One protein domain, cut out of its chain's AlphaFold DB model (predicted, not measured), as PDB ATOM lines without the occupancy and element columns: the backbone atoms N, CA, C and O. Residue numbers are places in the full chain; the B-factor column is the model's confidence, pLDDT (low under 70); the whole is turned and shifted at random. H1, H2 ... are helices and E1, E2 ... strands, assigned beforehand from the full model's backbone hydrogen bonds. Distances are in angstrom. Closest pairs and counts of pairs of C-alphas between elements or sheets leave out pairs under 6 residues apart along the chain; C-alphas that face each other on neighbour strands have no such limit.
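What this domain is: This is residues 3 to 49 of the 211 residues of an uncharacterized protein of Verrucomicrobia bacterium A1 (UniProt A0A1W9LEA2). H1 packs on the parallel strands E1 and E4 at one end of a rod; the hairpin E2 and E3 and its long loop lie toward the other. The printed part has 47 residues, mixed in class, with one named helix and four named strands: E1 H1 E2 E3 E4. It is loose, with a radius of gyration of the C-alphas of 12.5 A, and spans 39 by 16 by 16 A.

Where its parts are: Find E1, residues 3 to 6, from C-alpha 3 at (-13.864, 13.184, -36.826). H1, residues 9 to 23, runs 20.5 A; E2 is residues 25 to 27, E3 39 to 41. E4, residues 44 to 48, ends at C-alpha 48, (-8.323, 5.034, -31.154).

How they stand to each other: E1 and E4 stand at 22 degrees; see N 4 and O 45, 2.9 A apart. H1 comes closest to E1 at C-alphas 12 and 6, 4.0 A. In H1 every O i to N i+4 pair is within hydrogen-bond range. In the antiparallel hairpin, N 27 and O 39 are 2.8 A apart.

The domain as a whole: The printed part has no cut; the E2 to E3 link is long; no printed residue is under pLDDT 70.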
ATOM      1  N   HIS A   3     -14.979  13.428 -37.737       97.88
ATOM      2  CA  HIS A   3     -13.864  13.184 -36.826       97.88
ATOM      3  C   HIS A   3     -14.412  12.513 -35.578       97.88
ATOM      4  O   HIS A   3     -15.301  13.060 -34.925       97.88
ATOM      5  N   VAL A   4     -13.904  11.327 -35.275       97.38
ATOM      6  CA  VAL A   4     -14.351  10.511 -34.151       97.38
ATOM      7  C   VAL A   4     -13.144  10.099 -33.330       97.38
ATOM      8  O   VAL A   4     -12.064   9.841 -33.859       97.38
ATOM      9  N   THR A   5     -13.318  10.066 -32.018       97.69
ATOM     10  CA  THR A   5     -12.333   9.545 -31.077       97.69
ATOM     11  C   THR A   5     -13.039   8.548 -30.171       97.69
ATOM     12  O   THR A   5     -14.194   8.759 -29.798       97.69
ATOM     13  N   GLY A   6     -12.368   7.448 -29.872       93.69
ATOM     14  CA  GLY A   6     -12.772   6.490 -28.853       93.69
ATOM     15  C   GLY A   6     -11.527   6.007 -28.129       93.69
ATOM     16  O   GLY A   6     -10.437   5.978 -28.713       93.69
ATOM     17  N   ARG A   7     -11.666   5.631 -26.860       91.56
ATOM     18  CA  ARG A   7     -10.531   5.084 -26.124       91.56
ATOM     19  C   ARG A   7     -10.120   3.743 -26.718       91.56
ATOM     20  O   ARG A   7      -8.934   3.498 -26.880       91.56
ATOM     21  N   THR A   8     -11.087   2.910 -27.088       86.94
ATOM     22  CA  THR A   8     -10.848   1.563 -27.621       86.94
ATOM     23  C   THR A   8     -11.381   1.403 -29.046       86.94
ATOM     24  O   THR A   8     -12.093   2.269 -29.559       86.94
ATOM     25  N   LEU A   9     -11.023   0.300 -29.716       84.06
ATOM     26  CA  LEU A   9     -11.489   0.037 -31.081       84.06
ATOM     27  C   LEU A   9     -13.015  -0.118 -31.140       84.06
ATOM     28  O   LEU A   9     -13.642   0.428 -32.047       84.06
ATOM     29  N   ALA A  10     -13.606  -0.831 -30.177       80.31
ATOM     30  CA  ALA A  10     -15.049  -1.048 -30.118       80.31
ATOM     31  C   ALA A  10     -15.803   0.270 -29.891       80.31
ATOM     32  O   ALA A  10     -16.703   0.607 -30.659       80.31
ATOM     33  N   GLU A  11     -15.368   1.062 -28.906       83.56
ATOM     34  CA  GLU A  11     -15.946   2.382 -28.633       83.56
ATOM     35  C   GLU A  11     -15.814   3.312 -29.850       83.56
ATOM     36  O   GLU A  11     -16.776   3.960 -30.266       83.56
ATOM     37  N   GLY A  12     -14.628   3.350 -30.463       90.81
ATOM     38  CA  GLY A  12     -14.370   4.144 -31.661       90.81
ATOM     39  C   GLY A  12     -15.275   3.763 -32.838       90.81
ATOM     40  O   GLY A  12     -15.785   4.647 -33.529       90.81
ATOM     41  N   TYR A  13     -15.509   2.464 -33.041       85.88
ATOM     42  CA  TYR A  13     -16.407   1.943 -34.074       85.88
ATOM     43  C   TYR A  13     -17.870   2.344 -33.830       85.88
ATOM     44  O   TYR A  13     -18.520   2.863 -34.741       85.88
ATOM     45  N   GLU A  14     -18.385   2.177 -32.611       86.94
ATOM     46  CA  GLU A  14     -19.756   2.588 -32.275       86.94
ATOM     47  C   GLU A  14     -19.952   4.099 -32.446       86.94
ATOM     48  O   GLU A  14     -20.910   4.544 -33.091       86.94
ATOM     49  N   ASN A  15     -19.001   4.900 -31.956       88.81
ATOM     50  CA  ASN A  15     -19.022   6.350 -32.133       88.81
ATOM     51  C   ASN A  15     -19.007   6.736 -33.624       88.81
ATOM     52  O   ASN A  15     -19.683   7.690 -34.025       88.81
ATOM     53  N   ALA A  16     -18.281   5.987 -34.462       93.75
ATOM     54  CA  ALA A  16     -18.241   6.198 -35.906       93.75
ATOM     55  C   ALA A  16     -19.589   5.918 -36.580       93.75
ATOM     56  O   ALA A  16     -20.023   6.723 -37.407       93.75
ATOM     57  N   LEU A  17     -20.288   4.848 -36.192       88.12
ATOM     58  CA  LEU A  17     -21.629   4.546 -36.701       88.12
ATOM     59  C   LEU A  17     -22.642   5.630 -36.318       88.12
ATOM     60  O   LEU A  17     -23.425   6.071 -37.162       88.12
ATOM     61  N   VAL A  18     -22.604   6.111 -35.072       92.88
ATOM     62  CA  VAL A  18     -23.474   7.208 -34.618       92.88
ATOM     63  C   VAL A  18     -23.183   8.495 -35.395       92.88
ATOM     64  O   VAL A  18     -24.116   9.190 -35.808       92.88
ATOM     65  N   ALA A  19     -21.906   8.813 -35.625       94.75
ATOM     66  CA  ALA A  19     -21.506   9.981 -36.406       94.75
ATOM     67  C   ALA A  19     -21.945   9.870 -37.875       94.75
ATOM     68  O   ALA A  19     -22.497  10.832 -38.414       94.75
ATOM     69  N   LEU A  20     -21.763   8.702 -38.502       93.50
ATOM     70  CA  LEU A  20     -22.215   8.425 -39.867       93.50
ATOM     71  C   LEU A  20     -23.736   8.543 -39.981       93.50
ATOM     72  O   LEU A  20     -24.233   9.182 -40.899       93.50
ATOM     73  N   HIS A  21     -24.486   7.985 -39.032       92.69
ATOM     74  CA  HIS A  21     -25.943   8.066 -39.059       92.69
ATOM     75  C   HIS A  21     -26.455   9.510 -38.947       92.69
ATOM     76  O   HIS A  21     -27.421   9.881 -39.609       92.69
ATOM     77  N   ARG A  22     -25.810  10.339 -38.117       93.50
ATOM     78  CA  ARG A  22     -26.228  11.733 -37.878       93.50
ATOM     79  C   ARG A  22     -25.740  12.722 -38.935       93.50
ATOM     80  O   ARG A  22     -26.392  13.742 -39.135       93.50
ATOM     81  N   GLY A  23     -24.576  12.473 -39.533       92.81
ATOM     82  CA  GLY A  23     -23.870  13.443 -40.379       92.81
ATOM     83  C   GLY A  23     -23.361  12.899 -41.712       92.81
ATOM     84  O   GLY A  23     -22.705  13.639 -42.446       92.81
ATOM     85  N   GLY A  24     -23.620  11.631 -42.018       95.00
ATOM     86  CA  GLY A  24     -23.379  11.043 -43.330       95.00
ATOM     87  C   GLY A  24     -24.373  11.546 -44.369       95.00
ATOM     88  O   GLY A  24     -25.426  12.100 -44.043       95.00
ATOM     89  N   ILE A  25     -24.028  11.348 -45.635       95.12
ATOM     90  CA  ILE A  25     -24.884  11.713 -46.762       95.12
ATOM     91  C   ILE A  25     -25.462  10.451 -47.408       95.12
ATOM     92  O   ILE A  25     -24.747   9.460 -47.538       95.12
ATOM     93  N   PRO A  26     -26.729  10.460 -47.850       93.19
ATOM     94  CA  PRO A  26     -27.234   9.410 -48.723       93.19
ATOM     95  C   PRO A  26     -26.479   9.456 -50.056       93.19
ATOM     96  O   PRO A  26     -26.488  10.483 -50.741       93.19
ATOM     97  N   PHE A  27     -25.836   8.358 -50.431       92.69
ATOM     98  CA  PHE A  27     -25.064   8.248 -51.659       92.69
ATOM     99  C   PHE A  27     -25.314   6.896 -52.317       92.69
ATOM    100  O   PHE A  27     -25.312   5.858 -51.660       92.69
ATOM    101  N   ARG A  28     -25.552   6.913 -53.631       88.06
ATOM    102  CA  ARG A  28     -25.809   5.686 -54.379       88.06
ATOM    103  C   ARG A  28     -24.501   4.953 -54.654       88.06
ATOM    104  O   ARG A  28     -23.589   5.541 -55.231       88.06
ATOM    105  N   THR A  29     -24.444   3.669 -54.330       83.62
ATOM    106  CA  THR A  29     -23.265   2.818 -54.550       83.62
ATOM    107  C   THR A  29     -23.588   1.626 -55.454       83.62
ATOM    108  O   THR A  29     -24.753   1.282 -55.656       83.62
ATOM    109  N   GLN A  30     -22.556   0.952 -55.978       75.56
ATOM    110  CA  GLN A  30     -22.714  -0.328 -56.689       75.56
ATOM    111  C   GLN A  30     -23.183  -1.488 -55.789       75.56
ATOM    112  O   GLN A  30     -23.437  -2.584 -56.284       75.56
ATOM    113  N   TYR A  31     -23.283  -1.264 -54.476       75.19
ATOM    114  CA  TYR A  31     -23.712  -2.259 -53.494       75.19
ATOM    115  C   TYR A  31     -25.190  -2.121 -53.104       75.19
ATOM    116  O   TYR A  31     -25.739  -3.044 -52.502       75.19
ATOM    117  N   ASP A  32     -25.838  -1.004 -53.453       76.12
ATOM    118  CA  ASP A  32     -27.251  -0.779 -53.147       76.12
ATOM    119  C   ASP A  32     -28.123  -1.785 -53.919       76.12
ATOM    120  O   ASP A  32     -27.992  -1.940 -55.139       76.12
ATOM    121  N   LYS A  33     -29.044  -2.466 -53.229       80.94
ATOM    122  CA  LYS A  33     -29.957  -3.420 -53.872       80.94
ATOM    123  C   LYS A  33     -31.182  -2.710 -54.449       80.94
ATOM    124  O   LYS A  33     -31.585  -1.656 -53.953       80.94
ATOM    125  N   PRO A  34     -31.841  -3.294 -55.468       83.56
ATOM    126  CA  PRO A  34     -33.106  -2.769 -55.963       83.56
ATOM    127  C   PRO A  34     -34.143  -2.645 -54.838       83.56
ATOM    128  O   PRO A  34     -34.540  -3.645 -54.246       83.56
ATOM    129  N   GLY A  35     -34.596  -1.418 -54.573       85.44
ATOM    130  CA  GLY A  35     -35.606  -1.113 -53.554       85.44
ATOM    131  C   GLY A  35     -35.055  -0.666 -52.198       85.44
ATOM    132  O   GLY A  35     -35.823  -0.107 -51.415       85.44
ATOM    133  N   ASP A  36     -33.756  -0.836 -51.939       84.88
ATOM    134  CA  ASP A  36     -33.128  -0.333 -50.715       84.88
ATOM    135  C   ASP A  36     -32.920   1.195 -50.797       84.88
ATOM    136  O   ASP A  36     -32.722   1.742 -51.892       84.88
ATOM    137  N   PRO A  37     -32.970   1.920 -49.661       86.25
ATOM    138  CA  PRO A  37     -32.533   3.311 -49.630       86.25
ATOM    139  C   PRO A  37     -31.036   3.409 -49.976       86.25
ATOM    140  O   PRO A  37     -30.297   2.447 -49.753       86.25
ATOM    141  N   PRO A  38     -30.560   4.568 -50.474       88.00
ATOM    142  CA  PRO A  38     -29.136   4.771 -50.714       88.00
ATOM    143  C   PRO A  38     -28.312   4.519 -49.451       88.00
ATOM    144  O   PRO A  38     -28.742   4.873 -48.346       88.00
ATOM    145  N   SER A  39     -27.113   3.969 -49.625       90.12
ATOM    146  CA  SER A  39     -26.139   3.838 -48.542       90.12
ATOM    147  C   SER A  39     -25.828   5.198 -47.898       90.12
ATOM    148  O   SER A  39     -25.887   6.242 -48.550       90.12
ATOM    149  N   LEU A  40     -25.480   5.197 -46.610       89.94
ATOM    150  CA  LEU A  40     -24.909   6.377 -45.959       89.94
ATOM    151  C   LEU A  40     -23.396   6.375 -46.153       89.94
ATOM    152  O   LEU A  40     -22.728   5.419 -45.764       89.94
ATOM    153  N   ASP A  41     -22.871   7.463 -46.705       92.50
ATOM    154  CA  ASP A  41     -21.449   7.636 -46.983       92.50
ATOM    155  C   ASP A  41     -20.868   8.833 -46.219       92.50
ATOM    156  O   ASP A  41     -21.539   9.849 -45.987       92.50
ATOM    157  N   ALA A  42     -19.608   8.707 -45.805       94.12
ATOM    158  CA  ALA A  42     -18.825   9.807 -45.269       94.12
ATOM    159  C   ALA A  42     -17.320   9.518 -45.343       94.12
ATOM    160  O   ALA A  42     -16.861   8.406 -45.099       94.12
ATOM    161  N   THR A  43     -16.519  10.571 -45.521       96.19
ATOM    162  CA  THR A  43     -15.092  10.529 -45.169       96.19
ATOM    163  C   THR A  43     -14.934  10.629 -43.653       96.19
ATOM    164  O   THR A  43     -15.373  11.623 -43.066       96.19
ATOM    165  N   LEU A  44     -14.270   9.652 -43.034       95.38
ATOM    166  CA  LEU A  44     -14.078   9.544 -41.586       95.38
ATOM    167  C   LEU A  44     -12.589   9.546 -41.210       95.38
ATOM    168  O   LEU A  44     -11.804   8.797 -41.779       95.38
ATOM    169  N   ASN A  45     -12.239  10.324 -40.186       97.62
ATOM    170  CA  ASN A  45     -11.035  10.130 -39.382       97.62
ATOM    171  C   ASN A  45     -11.439   9.567 -38.017       97.62
ATOM    172  O   ASN A  45     -12.141  10.247 -37.266       97.62
ATOM    173  N   LEU A  46     -10.969   8.364 -37.688       95.75
ATOM    174  CA  LEU A  46     -11.151   7.736 -36.380       95.75
ATOM    175  C   LEU A  46      -9.811   7.678 -35.640       95.75
ATOM    176  O   LEU A  46      -8.832   7.156 -36.170       95.75
ATOM    177  N   VAL A  47      -9.784   8.190 -34.414       97.38
ATOM    178  CA  VAL A  47      -8.663   8.047 -33.481       97.38
ATOM    179  C   VAL A  47      -9.049   7.028 -32.416       97.38
ATOM    180  O   VAL A  47     -10.066   7.195 -31.748       97.38
ATOM    181  N   VAL A  48      -8.229   5.990 -32.261       94.81
ATOM    182  CA  VAL A  48      -8.323   5.034 -31.154       94.81
ATOM    183  C   VAL A  48      -7.145   5.292 -30.224       94.81
ATOM    184  O   VAL A  48      -5.998   5.126 -30.637       94.81
ATOM    185  N   GLU A  49      -7.416   5.757 -29.007       96.12
ATOM    186  CA  GLU A  49      -6.368   6.237 -28.090       96.12
ATOM    187  C   GLU A  49      -5.559   5.095 -27.463       96.12
ATOM    188  O   GLU A  49      -4.346   5.210 -27.292       96.12
TER     189      GLU A  49